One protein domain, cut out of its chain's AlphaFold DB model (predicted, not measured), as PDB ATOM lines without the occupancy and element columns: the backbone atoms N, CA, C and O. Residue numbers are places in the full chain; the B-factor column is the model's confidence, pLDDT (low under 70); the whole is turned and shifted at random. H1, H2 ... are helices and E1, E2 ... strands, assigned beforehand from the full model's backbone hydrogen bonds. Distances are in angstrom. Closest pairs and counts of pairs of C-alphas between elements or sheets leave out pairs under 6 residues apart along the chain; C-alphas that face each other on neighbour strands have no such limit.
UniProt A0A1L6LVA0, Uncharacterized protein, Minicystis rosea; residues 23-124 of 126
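What this domain is: This is residues 23 to 124 of the 126 residues of an uncharacterized protein of Minicystis rosea (UniProt A0A1L6LVA0). A twisted antiparallel sheet of four strands has two helices, H1 and H2, side by side over one face and running opposite ways, while H5 is over the opposite face at the E2 edge. H4 is beside that same edge. The printed part has 102 residues with five named helices and four named strands, in the order E1 E2 H1 E3 E4 H2 H3 H4 H5; the class is mixed, helices and strands. The sheet's order is E2, E1, E3, E4. The whole is compact, with a radius of gyration of the C-alphas of 12.8 A and spans of 35 by 30 by 21 A.

How they stand to each other: E1, residues 23 to 29, and E2, residues 32 to 38, form an antiparallel hairpin, with N 27 and O 34 at 2.8 A. H1, residues 42 to 53, is on the sheet at a height of 9.3 A, over E2 and E1; its closest C-alphas to E2 are those of Val 33 and Arg 49, 6.2 A. E3, residues 59 to 67, is the antiparallel neighbour of E1, with N 26 and O 62 at 2.8 A. E2, H1 and E3 make a split strand-helix-strand unit, two strands running the same way with E1 between them, and its crossover is left-handed. E4, residues 70 to 77, forms a hairpin with E3, with N 63 and O 74 at 2.8 A. H2, residues 81 to 92, is on the same face as H1, at a height of 9.1 A; the two touch at a shallow tilt of 10 degrees, opposite ways, the closest C-alphas being Ile 48 and Leu 87, 6.5 A. H3, residues 96 to 100, is on that face too. H4, residues 110 to 113, only grazes the sheet and touches H5, residues 117 to 123, the closest C-alphas being Gly 111 and Ala 120, 3.8 A. H5 is on the opposite face from H1, at a height of 9.3 A, and runs across the strands. In H1, H2, H3 and H5 every O i to N i+4 pair is within hydrogen-bond range; H4 is too short for one.

Where its parts are: E1 begins at C-alpha 23, (13.269, 2.200, -18.570), and measures 20.2 A. E3 measures 25.3 A, E4 23.9 A, E2 17.6 A, H2 16.4 A and H1 16.2 A. H5 ends at C-alpha 123, (11.390, 24.693, -17.619).

The domain as a whole: The C-alphas farthest apart are those of Gly 69 and Leu 122, 36.4 A. The printed part has no cut. No link is long; H3 to H4 is short. Mean pLDDT of the printed part is 87.3, and residue 106 is under 70.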
ATOM      1  N   LEU A  23      12.976   2.123 -20.007       88.50
ATOM      2  CA  LEU A  23      13.269   2.200 -18.570       88.50
ATOM      3  C   LEU A  23      13.503   3.643 -18.129       88.50
ATOM      4  O   LEU A  23      12.954   4.092 -17.121       88.50
ATOM      5  N   PHE A  24      14.328   4.361 -18.891       90.94
ATOM      6  CA  PHE A  24      14.568   5.784 -18.711       90.94
ATOM      7  C   PHE A  24      15.040   6.437 -20.007       90.94
ATOM      8  O   PHE A  24      15.641   5.796 -20.872       90.94
ATOM      9  N   CYS A  25      14.818   7.747 -20.078       91.44
ATOM     10  CA  CYS A  25      15.295   8.628 -21.131       91.44
ATOM     11  C   CYS A  25      16.015   9.806 -20.486       91.44
ATOM     12  O   CYS A  25      15.415  10.541 -19.701       91.44
ATOM     13  N   VAL A  26      17.289   9.995 -20.811       92.88
ATOM     14  CA  VAL A  26      18.105  11.121 -20.361       92.88
ATOM     15  C   VAL A  26      18.481  11.950 -21.578       92.88
ATOM     16  O   VAL A  26      19.030  11.442 -22.553       92.88
ATOM     17  N   SER A  27      18.186  13.241 -21.522       92.50
ATOM     18  CA  SER A  27      18.666  14.208 -22.495       92.50
ATOM     19  C   SER A  27      19.932  14.862 -21.961       92.50
ATOM     20  O   SER A  27      20.017  15.216 -20.787       92.50
ATOM     21  N   VAL A  28      20.915  15.005 -22.835       93.12
ATOM     22  CA  VAL A  28      22.184  15.672 -22.581       93.12
ATOM     23  C   VAL A  28      22.216  16.946 -23.403       93.12
ATOM     24  O   VAL A  28      21.900  16.915 -24.598       93.12
ATOM     25  N   ARG A  29      22.613  18.049 -22.777       92.50
ATOM     26  CA  ARG A  29      22.817  19.327 -23.450       92.50
ATOM     27  C   ARG A  29      23.950  20.095 -22.786       92.50
ATOM     28  O   ARG A  29      23.899  20.317 -21.580       92.50
ATOM     29  N   ASP A  30      24.955  20.484 -23.563       90.44
ATOM     30  CA  ASP A  30      26.128  21.244 -23.108       90.44
ATOM     31  C   ASP A  30      26.786  20.619 -21.856       90.44
ATOM     32  O   ASP A  30      27.047  21.283 -20.856       90.44
ATOM     33  N   GLY A  31      26.962  19.292 -21.866       88.75
ATOM     34  CA  GLY A  31      27.507  18.516 -20.742       88.75
ATOM     35  C   GLY A  31      26.583  18.363 -19.523       88.75
ATOM     36  O   GLY A  31      26.931  17.651 -18.578       88.75
ATOM     37  N   ARG A  32      25.392  18.973 -19.529       90.75
ATOM     38  CA  ARG A  32      24.362  18.794 -18.497       90.75
ATOM     39  C   ARG A  32      23.450  17.625 -18.843       90.75
ATOM     40  O   ARG A  32      23.177  17.359 -20.009       90.75
ATOM     41  N   VAL A  33      22.950  16.946 -17.813       92.06
ATOM     42  CA  VAL A  33      22.054  15.788 -17.942       92.06
ATOM     43  C   VAL A  33      20.700  16.089 -17.316       92.06
ATOM     44  O   VAL A  33      20.629  16.544 -16.174       92.06
ATOM     45  N   LEU A  34      19.634  15.781 -18.050       90.69
ATOM     46  CA  LEU A  34      18.250  15.941 -17.626       90.69
ATOM     47  C   LEU A  34      17.497  14.632 -17.859       90.69
ATOM     48  O   LEU A  34      17.396  14.149 -18.986       90.69
ATOM     49  N   VAL A  35      16.942  14.052 -16.798       90.81
ATOM     50  CA  VAL A  35      16.083  12.864 -16.915       90.81
ATOM     51  C   VAL A  35      14.746  13.307 -17.498       90.81
ATOM     52  O   VAL A  35      14.010  14.035 -16.850       90.81
ATOM     53  N   VAL A  36      14.428  12.912 -18.726       88.38
ATOM     54  CA  VAL A  36      13.181  13.293 -19.406       88.38
ATOM     55  C   VAL A  36      12.033  12.385 -18.978       88.38
ATOM     56  O   VAL A  36      10.922  12.865 -18.779       88.38
ATOM     57  N   ARG A  37      12.294  11.078 -18.839       84.31
ATOM     58  CA  ARG A  37      11.307  10.061 -18.441       84.31
ATOM     59  C   ARG A  37      11.964   8.915 -17.677       84.31
ATOM     60  O   ARG A  37      13.153   8.643 -17.849       84.31
ATOM     61  N   GLY A  38      11.143   8.190 -16.922       86.19
ATOM     62  CA  GLY A  38      11.505   6.921 -16.295       86.19
ATOM     63  C   GLY A  38      12.203   7.061 -14.947       86.19
ATOM     64  O   GLY A  38      12.111   8.094 -14.281       86.19
ATOM     65  N   ARG A  39      12.857   5.977 -14.521       85.75
ATOM     66  CA  ARG A  39      13.538   5.882 -13.222       85.75
ATOM     67  C   ARG A  39      15.001   5.535 -13.446       85.75
ATOM     68  O   ARG A  39      15.310   4.629 -14.215       85.75
ATOM     69  N   ILE A  40      15.891   6.255 -12.775       89.50
ATOM     70  CA  ILE A  40      17.332   6.053 -12.901       89.50
ATOM     71  C   ILE A  40      17.985   6.095 -11.515       89.50
ATOM     72  O   ILE A  40      17.701   7.010 -10.739       89.50
ATOM     73  N   PRO A  41      18.843   5.118 -11.164       90.69
ATOM     74  CA  PRO A  41      19.628   5.190  -9.938       90.69
ATOM     75  C   PRO A  41      20.516   6.439  -9.928       90.69
ATOM     76  O   PRO A  41      21.137   6.764 -10.939       90.69
ATOM     77  N   ALA A  42      20.629   7.107  -8.776       89.62
ATOM     78  CA  ALA A  42      21.430   8.327  -8.647       89.62
ATOM     79  C   ALA A  42      22.908   8.116  -9.028       89.62
ATOM     80  O   ALA A  42      23.485   8.969  -9.697       89.62
ATOM     81  N   GLY A  43      23.486   6.958  -8.673       91.06
ATOM     82  CA  GLY A  43      24.848   6.584  -9.073       91.06
ATOM     83  C   GLY A  43      25.008   6.521 -10.592       91.06
ATOM     84  O   GLY A  43      25.867   7.196 -11.141       91.06
ATOM     85  N   LEU A  44      24.099   5.826 -11.288       92.12
ATOM     86  CA  LEU A  44      24.149   5.713 -12.749       92.12
ATOM     87  C   LEU A  44      23.998   7.081 -13.424       92.12
ATOM     88  O   LEU A  44      24.679   7.370 -14.404       92.12
ATOM     89  N   LEU A  45      23.122   7.944 -12.901       92.56
ATOM     90  CA  LEU A  45      22.979   9.306 -13.414       92.56
ATOM     91  C   LEU A  45      24.265  10.130 -13.226       92.56
ATOM     92  O   LEU A  45      24.609  10.915 -14.111       92.56
ATOM     93  N   SER A  46      24.963   9.951 -12.101       92.56
ATOM     94  CA  SER A  46      26.256  10.591 -11.837       92.56
ATOM     95  C   SER A  46      27.329  10.089 -12.800       92.56
ATOM     96  O   SER A  46      27.966  10.895 -13.467       92.56
ATOM     97  N   ASP A  47      27.455   8.773 -12.970       94.25
ATOM     98  CA  ASP A  47      28.452   8.191 -13.871       94.25
ATOM     99  C   ASP A  47      28.210   8.618 -15.329       94.25
ATOM    100  O   ASP A  47      29.145   8.930 -16.069       94.25
ATOM    101  N   ILE A  48      26.942   8.695 -15.757       93.81
ATOM    102  CA  ILE A  48      26.582   9.244 -17.071       93.81
ATOM    103  C   ILE A  48      27.016  10.710 -17.172       93.81
ATOM    104  O   ILE A  48      27.596  11.094 -18.187       93.81
ATOM    105  N   ARG A  49      26.763  11.530 -16.141       93.88
ATOM    106  CA  ARG A  49      27.190  12.939 -16.106       93.88
ATOM    107  C   ARG A  49      28.704  13.069 -16.268       93.88
ATOM    108  O   ARG A  49      29.157  13.934 -17.017       93.88
ATOM    109  N   ASP A  50      29.477  12.201 -15.634       93.62
ATOM    110  CA  ASP A  50      30.937  12.227 -15.721       93.62
ATOM    111  C   ASP A  50      31.432  11.912 -17.138       93.62
ATOM    112  O   ASP A  50      32.350  12.565 -17.636       93.62
ATOM    113  N   VAL A  51      30.780  10.979 -17.838       92.69
ATOM    114  CA  VAL A  51      31.125  10.642 -19.230       92.69
ATOM    115  C   VAL A  51      30.789  11.775 -20.204       92.69
ATOM    116  O   VAL A  51      31.531  11.998 -21.163       92.69
ATOM    117  N   VAL A  52      29.680  12.488 -19.989       92.94
ATOM    118  CA  VAL A  52      29.197  13.503 -20.945       92.94
ATOM    119  C   VAL A  52      29.687  14.923 -20.663       92.94
ATOM    120  O   VAL A  52      29.541  15.787 -21.525       92.94
ATOM    121  N   SER A  53      30.241  15.183 -19.478       91.81
ATOM    122  CA  SER A  53      30.706  16.517 -19.073       91.81
ATOM    123  C   SER A  53      32.152  16.815 -19.475       91.81
ATOM    124  O   SER A  53      32.526  17.985 -19.548       91.81
ATOM    125  N   ARG A  54      32.984  15.793 -19.741       88.12
ATOM    126  CA  ARG A  54      34.422  15.964 -20.013       88.12
ATOM    127  C   ARG A  54      34.925  15.071 -21.160       88.12
ATOM    128  O   ARG A  54      35.152  13.880 -20.941       88.12
ATOM    129  N   PRO A  55      35.171  15.624 -22.364       86.81
ATOM    130  CA  PRO A  55      34.729  16.946 -22.832       86.81
ATOM    131  C   PRO A  55      33.193  17.059 -22.834       86.81
ATOM    132  O   PRO A  55      32.513  16.034 -22.908       86.81
ATOM    133  N   ALA A  56      32.646  18.273 -22.778       89.56
ATOM    134  CA  ALA A  56      31.198  18.469 -22.784       89.56
ATOM    135  C   ALA A  56      30.585  18.044 -24.129       89.56
ATOM    136  O   ALA A  56      31.038  18.465 -25.192       89.56
ATOM    137  N   ILE A  57      29.555  17.201 -24.077       91.38
ATOM    138  CA  ILE A  57      28.744  16.835 -25.243       91.38
ATOM    139  C   ILE A  57      27.714  17.935 -25.510       91.38
ATOM    140  O   ILE A  57      26.988  18.329 -24.593       91.38
ATOM    141  N   SER A  58      27.609  18.382 -26.763       90.44
ATOM    142  CA  SER A  58      26.702  19.462 -27.172       90.44
ATOM    143  C   SER A  58      25.228  19.064 -27.015       90.44
ATOM    144  O   SER A  58      24.456  19.732 -26.325       90.44
ATOM    145  N   ARG A  59      24.821  17.935 -27.609       91.38
ATOM    146  CA  ARG A  59      23.455  17.414 -27.534       91.38
ATOM    147  C   ARG A  59      23.425  15.907 -27.750       91.38
ATOM    148  O   ARG A  59      23.811  15.422 -28.808       91.38
ATOM    149  N   ALA A  60      22.851  15.178 -26.798       93.50
ATOM    150  CA  ALA A  60      22.602  13.748 -26.949       93.50
ATOM    151  C   ALA A  60      21.310  13.302 -26.264       93.50
ATOM    152  O   ALA A  60      20.764  13.981 -25.398       93.50
ATOM    153  N   THR A  61      20.808  12.138 -26.656       93.81
ATOM    154  CA  THR A  61      19.719  11.439 -25.976       93.81
ATOM    155  C   THR A  61      20.162  10.014 -25.688       93.81
ATOM    156  O   THR A  61      20.542   9.276 -26.598       93.81
ATOM    157  N   ILE A  62      20.099   9.641 -24.415       94.31
ATOM    158  CA  ILE A  62      20.490   8.344 -23.878       94.31
ATOM    159  C   ILE A  62      19.217   7.649 -23.393       94.31
ATOM    160  O   ILE A  62      18.531   8.153 -22.505       94.31
ATOM    161  N   ARG A  63      18.888   6.499 -23.976       93.31
ATOM    162  CA  ARG A  63      17.684   5.722 -23.657       93.31
ATOM    163  C   ARG A  63      18.068   4.321 -23.229       93.31
ATOM    164  O   ARG A  63      18.834   3.662 -23.926       93.31
ATOM    165  N   ALA A  64      17.507   3.847 -22.129       92.12
ATOM    166  CA  ALA A  64      17.590   2.443 -21.754       92.12
ATOM    167  C   ALA A  64      16.272   1.752 -22.098       92.12
ATOM    168  O   ALA A  64      15.214   2.179 -21.640       92.12
ATOM    169  N   MET A  65      16.331   0.688 -22.892       89.25
ATOM    170  CA  MET A  65      15.172  -0.123 -23.271       89.25
ATOM    171  C   MET A  65      15.286  -1.510 -22.643       89.25
ATOM    172  O   MET A  65      16.388  -2.039 -22.506       89.25
ATOM    173  N   LYS A  66      14.155  -2.103 -22.266       86.50
ATOM    174  CA  LYS A  66      14.070  -3.524 -21.923       86.50
ATOM    175  C   LYS A  66      14.388  -4.343 -23.172       86.50
ATOM    176  O   LYS A  66      13.875  -4.045 -24.248       86.50
ATOM    177  N   ASP A  67      15.214  -5.363 -23.005       83.50
ATOM    178  CA  ASP A  67      15.565  -6.330 -24.045       83.50
ATOM    179  C   ASP A  67      15.300  -7.747 -23.513       83.50
ATOM    180  O   ASP A  67      15.201  -7.934 -22.296       83.50
ATOM    181  N   ALA A  68      15.180  -8.746 -24.389       73.81
ATOM    182  CA  ALA A  68      14.733 -10.103 -24.043       73.81
ATOM    183  C   ALA A  68      15.547 -10.766 -22.908       73.81
ATOM    184  O   ALA A  68      15.014 -11.596 -22.175       73.81
ATOM    185  N   GLY A  69      16.811 -10.364 -22.722       70.75
ATOM    186  CA  GLY A  69      17.704 -10.840 -21.657       70.75
ATOM    187  C   GLY A  69      18.115  -9.790 -20.616       70.75
ATOM    188  O   GLY A  69      18.990 -10.066 -19.798       70.75
ATOM    189  N   GLY A  70      17.545  -8.580 -20.633       82.69
ATOM    190  CA  GLY A  70      17.947  -7.526 -19.700       82.69
ATOM    191  C   GLY A  70      17.549  -6.121 -20.136       82.69
ATOM    192  O   GLY A  70      16.372  -5.816 -20.329       82.69
ATOM    193  N   ALA A  71      18.538  -5.239 -20.239       87.88
ATOM    194  CA  ALA A  71      18.345  -3.875 -20.694       87.88
ATOM    195  C   ALA A  71      19.467  -3.472 -21.651       87.88
ATOM    196  O   ALA A  71      20.617  -3.877 -21.484       87.88
ATOM    197  N   ARG A  72      19.131  -2.660 -22.649       90.00
ATOM    198  CA  ARG A  72      20.052  -2.163 -23.669       90.00
ATOM    199  C   ARG A  72      20.064  -0.641 -23.661       90.00
ATOM    200  O   ARG A  72      19.011  -0.007 -23.656       90.00
ATOM    201  N   LEU A  73      21.263  -0.060 -23.706       92.69
ATOM    202  CA  LEU A  73      21.457   1.383 -23.819       92.69
ATOM    203  C   LEU A  73      21.585   1.798 -25.292       92.69
ATOM    204  O   LEU A  73      22.469   1.325 -26.011       92.69
ATOM    205  N   SER A  74      20.723   2.712 -25.721       92.56
ATOM    206  CA  SER A  74      20.785   3.394 -27.010       92.56
ATOM    207  C   SER A  74      21.199   4.846 -26.799       92.56
ATOM    208  O   SER A  74      20.667   5.533 -25.927       92.56
ATOM    209  N   VAL A  75      22.162   5.314 -27.589       94.44
ATOM    210  CA  VAL A  75      22.691   6.679 -27.536       94.44
ATOM    211  C   VAL A  75      22.531   7.285 -28.922       94.44
ATOM    212  O   VAL A  75      22.819   6.633 -29.921       94.44
ATOM    213  N   SER A  76      22.037   8.516 -28.981       92.69
ATOM    214  CA  SER A  76      21.812   9.265 -30.221       92.69
ATOM    215  C   SER A  76      22.210  10.729 -30.037       92.69
ATOM    216  O   SER A  76      22.143  11.240 -28.919       92.69
ATOM    217  N   GLY A  77      22.595  11.407 -31.118       90.94
ATOM    218  CA  GLY A  77      23.064  12.797 -31.101       90.94
ATOM    219  C   GLY A  77      24.563  12.916 -31.367       90.94
ATOM    220  O   GLY A  77      25.163  12.018 -31.950       90.94
ATOM    221  N   ASP A  78      25.146  14.033 -30.942       90.69
ATOM    222  CA  ASP A  78      26.551  14.387 -31.159       90.69
ATOM    223  C   ASP A  78      27.461  13.684 -30.138       90.69
ATOM    224  O   ASP A  78      27.973  14.283 -29.193       90.69
ATOM    225  N   VAL A  79      27.573  12.360 -30.264       90.25
ATOM    226  CA  VAL A  79      28.384  11.508 -29.385       90.25
ATOM    227  C   VAL A  79      29.276  10.619 -30.231       90.25
ATOM    228  O   VAL A  79      28.796   9.894 -31.100       90.25
ATOM    229  N   ASP A  80      30.574  10.625 -29.944       91.69
ATOM    230  CA  ASP A  80      31.523   9.744 -30.612       91.69
ATOM    231  C   ASP A  80      31.344   8.269 -30.195       91.69
ATOM    232  O   ASP A  80      30.742   7.927 -29.166       91.69
ATOM    233  N   ALA A  81      31.886   7.360 -31.007       90.94
ATOM    234  CA  ALA A  81      31.776   5.923 -30.769       90.94
ATOM    235  C   ALA A  81      32.442   5.483 -29.449       90.94
ATOM    236  O   ALA A  81      31.913   4.611 -28.755       90.94
ATOM    237  N   GLY A  82      33.559   6.110 -29.065       92.38
ATOM    238  CA  GLY A  82      34.288   5.792 -27.838       92.38
ATOM    239  C   GLY A  82      33.475   6.129 -26.590       92.38
ATOM    240  O   GLY A  82      33.306   5.289 -25.703       92.38
ATOM    241  N   ARG A  83      32.876   7.323 -26.543       92.00
ATOM    242  CA  ARG A  83      31.948   7.717 -25.475       92.00
ATOM    243  C   ARG A  83      30.687   6.874 -25.455       92.00
ATOM    244  O   ARG A  83      30.233   6.503 -24.376       92.00
ATOM    245  N   THR A  84      30.145   6.524 -26.619       94.94
ATOM    246  CA  THR A  84      28.996   5.614 -26.704       94.94
ATOM    247  C   THR A  84      29.321   4.268 -26.054       94.94
ATOM    248  O   THR A  84      28.533   3.755 -25.258       94.94
ATOM    249  N   GLN A  85      30.506   3.721 -26.326       94.50
ATOM    250  CA  GLN A  85      30.956   2.490 -25.686       94.50
ATOM    251  C   GLN A  85      31.191   2.673 -24.183       94.50
ATOM    252  O   GLN A  85      30.779   1.829 -23.392       94.50
ATOM    253  N   ARG A  86      31.769   3.801 -23.756       94.38
ATOM    254  CA  ARG A  86      31.955   4.112 -22.333       94.38
ATOM    255  C   ARG A  86      30.626   4.205 -21.581       94.38
ATOM    256  O   ARG A  86      30.514   3.647 -20.494       94.38
ATOM    257  N   LEU A  87      29.609   4.838 -22.170       94.38
ATOM    258  CA  LEU A  87      28.250   4.892 -21.619       94.38
ATOM    259  C   LEU A  87      27.646   3.491 -21.467       94.38
ATOM    260  O   LEU A  87      27.031   3.197 -20.446       94.38
ATOM    261  N   ARG A  88      27.854   2.607 -22.451       93.81
ATOM    262  CA  ARG A  88      27.421   1.202 -22.366       93.81
ATOM    263  C   ARG A  88      28.155   0.438 -21.267       93.81
ATOM    264  O   ARG A  88      27.507  -0.306 -20.540       93.81
ATOM    265  N   ASN A  89      29.462   0.647 -21.117       94.44
ATOM    266  CA  ASN A  89      30.253   0.014 -20.060       94.44
ATOM    267  C   ASN A  89      29.759   0.441 -18.676       94.44
ATOM    268  O   ASN A  89      29.485  -0.415 -17.844       94.44
ATOM    269  N   VAL A  90      29.578   1.749 -18.464       94.19
ATOM    270  CA  VAL A  90      29.002   2.302 -17.229       94.19
ATOM    271  C   VAL A  90      27.631   1.693 -16.959       94.19
ATOM    272  O   VAL A  90      27.384   1.201 -15.866       94.19
ATOM    273  N   PHE A  91      26.754   1.664 -17.962       93.44
ATOM    274  CA  PHE A  91      25.428   1.067 -17.829       93.44
ATOM    275  C   PHE A  91      25.482  -0.424 -17.463       93.44
ATOM    276  O   PHE A  91      24.705  -0.874 -16.625       93.44
ATOM    277  N   GLY A  92      26.431  -1.173 -18.032       91.25
ATOM    278  CA  GLY A  92      26.649  -2.589 -17.738       91.25
ATOM    279  C   GLY A  92      27.033  -2.886 -16.284       91.25
ATOM    280  O   GLY A  92      26.818  -4.003 -15.824       91.25
ATOM    281  N   LEU A  93      27.529  -1.897 -15.530       91.31
ATOM    282  CA  LEU A  93      27.815  -2.040 -14.095       91.31
ATOM    283  C   LEU A  93      26.539  -2.075 -13.231       91.31
ATOM    284  O   LEU A  93      26.596  -2.433 -12.051       91.31
ATOM    285  N   TYR A  94      25.381  -1.705 -13.792       90.50
ATOM    286  CA  TYR A  94      24.116  -1.610 -13.067       90.50
ATOM    287  C   TYR A  94      23.180  -2.772 -13.427       90.50
ATOM    288  O   TYR A  94      22.586  -2.779 -14.508       90.50
ATOM    289  N   PRO A  95      22.970  -3.748 -12.521       87.25
ATOM    290  CA  PRO A  95      22.081  -4.871 -12.786       87.25
ATOM    291  C   PRO A  95      20.618  -4.425 -12.882       87.25
ATOM    292  O   PRO A  95      20.184  -3.462 -12.242       87.25
ATOM    293  N   MET A  96      19.818  -5.196 -13.623       84.12
ATOM    294  CA  MET A  96      18.397  -4.910 -13.869       84.12
ATOM    295  C   MET A  96      17.569  -4.749 -12.583       84.12
ATOM    296  O   MET A  96      16.621  -3.964 -12.550       84.12
ATOM    297  N   SER A  97      17.934  -5.451 -11.506       83.69
ATOM    298  CA  SER A  97      17.296  -5.315 -10.192       83.69
ATOM    299  C   SER A  97      17.420  -3.893  -9.633       83.69
ATOM    300  O   SER A  97      16.414  -3.324  -9.210       83.69
ATOM    301  N   LYS A  98      18.612  -3.283  -9.717       84.94
ATOM    302  CA  LYS A  98      18.856  -1.891  -9.297       84.94
ATOM    303  C   LYS A  98      18.152  -0.879 -10.199       84.94
ATOM    304  O   LYS A  98      17.689   0.147  -9.714       84.94
ATOM    305  N   LEU A  99      18.049  -1.157 -11.500       84.69
ATOM    306  CA  LEU A  99      17.308  -0.292 -12.427       84.69
ATOM    307  C   LEU A  99      15.806  -0.267 -12.102       84.69
ATOM    308  O   LEU A  99      15.181   0.788 -12.165       84.69
ATOM    309  N   ARG A 100      15.223  -1.409 -11.710       82.38
ATOM    310  CA  ARG A 100      13.801  -1.506 -11.338       82.38
ATOM    311  C   ARG A 100      13.480  -0.877  -9.981       82.38
ATOM    312  O   ARG A 100      12.396  -0.318  -9.833       82.38
ATOM    313  N   SER A 101      14.398  -0.955  -9.015       83.50
ATOM    314  CA  SER A 101      14.232  -0.350  -7.684       83.50
ATOM    315  C   SER A 101      14.599   1.135  -7.628       83.50
ATOM    316  O   SER A 101      14.490   1.754  -6.570       83.50
ATOM    317  N   ALA A 102      15.024   1.720  -8.751       83.94
ATOM    318  CA  ALA A 102      15.399   3.121  -8.819       83.94
ATOM    319  C   ALA A 102      14.235   4.039  -8.400       83.94
ATOM    320  O   ALA A 102      13.096   3.820  -8.832       83.94
ATOM    321  N   PRO A 103      14.500   5.086  -7.599       77.31
ATOM    322  CA  PRO A 103      13.471   6.045  -7.236       77.31
ATOM    323  C   PRO A 103      13.005   6.836  -8.473       77.31
ATOM    324  O   PRO A 103      13.796   7.083  -9.393       77.31
ATOM    325  N   PRO A 104      11.725   7.247  -8.528       74.88
ATOM    326  CA  PRO A 104      11.269   8.208  -9.525       74.88
ATOM    327  C   PRO A 104      11.954   9.568  -9.322       74.88
ATOM    328  O   PRO A 104      12.447   9.880  -8.237       74.88
ATOM    329  N   VAL A 105      11.971  10.395 -10.372       73.50
ATOM    330  CA  VAL A 105      12.483  11.772 -10.296       73.50
ATOM    331  C   VAL A 105      11.741  12.521  -9.184       73.50
ATOM    332  O   VAL A 105      10.523  12.642  -9.231       73.50
ATOM    333  N   ALA A 106      12.475  13.021  -8.186       66.31
ATOM    334  CA  ALA A 106      11.885  13.566  -6.958       66.31
ATOM    335  C   ALA A 106      11.044  14.840  -7.171       66.31
ATOM    336  O   ALA A 106      10.159  15.129  -6.371       66.31
ATOM    337  N   LYS A 107      11.333  15.623  -8.221       70.62
ATOM    338  CA  LYS A 107      10.624  16.868  -8.565       70.62
ATOM    339  C   LYS A 107      10.561  17.031 -10.091       70.62
ATOM    340  O   LYS A 107      11.392  17.757 -10.637       70.62
ATOM    341  N   PRO A 108       9.665  16.312 -10.791       74.69
ATOM    342  CA  PRO A 108       9.593  16.387 -12.242       74.69
ATOM    343  C   PRO A 108       9.048  17.753 -12.689       74.69
ATOM    344  O   PRO A 108       8.055  18.235 -12.149       74.69
ATOM    345  N   THR A 109       9.673  18.380 -13.686       78.56
ATOM    346  CA  THR A 109       9.108  19.553 -14.369       78.56
ATOM    347  C   THR A 109       7.920  19.137 -15.239       78.56
ATOM    348  O   THR A 109       7.794  17.975 -15.629       78.56
ATOM    349  N   PHE A 110       7.052  20.082 -15.614       75.12
ATOM    350  CA  PHE A 110       5.914  19.793 -16.501       75.12
ATOM    351  C   PHE A 110       6.361  19.173 -17.841       75.12
ATOM    352  O   PHE A 110       5.733  18.252 -18.357       75.12
ATOM    353  N   GLY A 111       7.521  19.592 -18.361       74.69
ATOM    354  CA  GLY A 111       8.130  18.986 -19.545       74.69
ATOM    355  C   GLY A 111       8.604  17.547 -19.329       74.69
ATOM    356  O   GLY A 111       8.540  16.754 -20.262       74.69
ATOM    357  N   GLN A 112       9.020  17.180 -18.112       79.75
ATOM    358  CA  GLN A 112       9.322  15.793 -17.732       79.75
ATOM    359  C   GLN A 112       8.043  14.968 -17.526       79.75
ATOM    360  O   GLN A 112       8.013  13.803 -17.912       79.75
ATOM    361  N   MET A 113       6.956  15.564 -17.016       76.94
ATOM    362  CA  MET A 113       5.645  14.896 -16.934       76.94
ATOM    363  C   MET A 113       5.095  14.547 -18.321       76.94
ATOM    364  O   MET A 113       4.650  13.426 -18.546       76.94
ATOM    365  N   LEU A 114       5.195  15.473 -19.277       77.38
ATOM    366  CA  LEU A 114       4.876  15.209 -20.685       77.38
ATOM    367  C   LEU A 114       5.966  14.372 -21.382       77.38
ATOM    368  O   LEU A 114       5.758  13.848 -22.474       77.38
ATOM    369  N   GLY A 115       7.145  14.269 -20.762       71.25
ATOM    370  CA  GLY A 115       8.414  13.769 -21.288       71.25
ATOM    371  C   GLY A 115       8.760  14.249 -22.692       71.25
ATOM    372  O   GLY A 115       9.163  13.480 -23.562       71.25
ATOM    373  N   ILE A 116       8.599  15.551 -22.876       79.88
ATOM    374  CA  ILE A 116       9.010  16.291 -24.056       79.88
ATOM    375  C   ILE A 116      10.310  17.006 -23.692       79.88
ATOM    376  O   ILE A 116      10.308  17.967 -22.924       79.88
ATOM    377  N   ALA A 117      11.432  16.538 -24.244       80.31
ATOM    378  CA  ALA A 117      12.764  16.997 -23.846       80.31
ATOM    379  C   ALA A 117      12.956  18.517 -24.000       80.31
ATOM    380  O   ALA A 117      13.516  19.149 -23.111       80.31
ATOM    381  N   TRP A 118      12.472  19.129 -25.087       79.75
ATOM    382  CA  TRP A 118      12.647  20.572 -25.305       79.75
ATOM    383  C   TRP A 118      11.863  21.426 -24.294       79.75
ATOM    384  O   TRP A 118      12.393  22.427 -23.820       79.75
ATOM    385  N   ILE A 119      10.656  20.999 -23.894       80.75
ATOM    386  CA  ILE A 119       9.878  21.650 -22.825       80.75
ATOM    387  C   ILE A 119      10.570  21.437 -21.480       80.75
ATOM    388  O   ILE A 119      10.659  22.359 -20.674       80.75
ATOM    389  N   ALA A 120      11.075  20.223 -21.237       82.75
ATOM    390  CA  ALA A 120      11.778  19.894 -20.005       82.75
ATOM    391  C   ALA A 120      12.992  20.814 -19.806       82.75
ATOM    392  O   ALA A 120      13.139  21.373 -18.728       82.75
ATOM    393  N   TRP A 121      13.781  21.047 -20.860       84.62
ATOM    394  CA  TRP A 121      14.904  21.991 -20.849       84.62
ATOM    395  C   TRP A 121      14.487  23.460 -20.726       84.62
ATOM    396  O   TRP A 121      15.218  24.237 -20.128       84.62
ATOM    397  N   LEU A 122      13.339  23.860 -21.282       83.25
ATOM    398  CA  LEU A 122      12.832  25.231 -21.146       83.25
ATOM    399  C   LEU A 122      12.420  25.551 -19.699       83.25
ATOM    400  O   LEU A 122      12.566  26.682 -19.239       83.25
ATOM    401  N   LEU A 123      11.879  24.556 -18.993       82.50
ATOM    402  CA  LEU A 123      11.390  24.693 -17.619       82.50
ATOM    403  C   LEU A 123      12.446  24.359 -16.560       82.50
ATOM    404  O   LEU A 123      12.276  24.727 -15.397       82.50
ATOM    405  N   ASP A 124      13.523  23.674 -16.941       77.88
ATOM    406  CA  ASP A 124      14.679  23.431 -16.084       77.88
ATOM    407  C   ASP A 124      15.489  24.730 -15.939       77.88
ATOM    408  O   ASP A 124      16.425  25.000 -16.683       77.88
TER     409      ASP A 124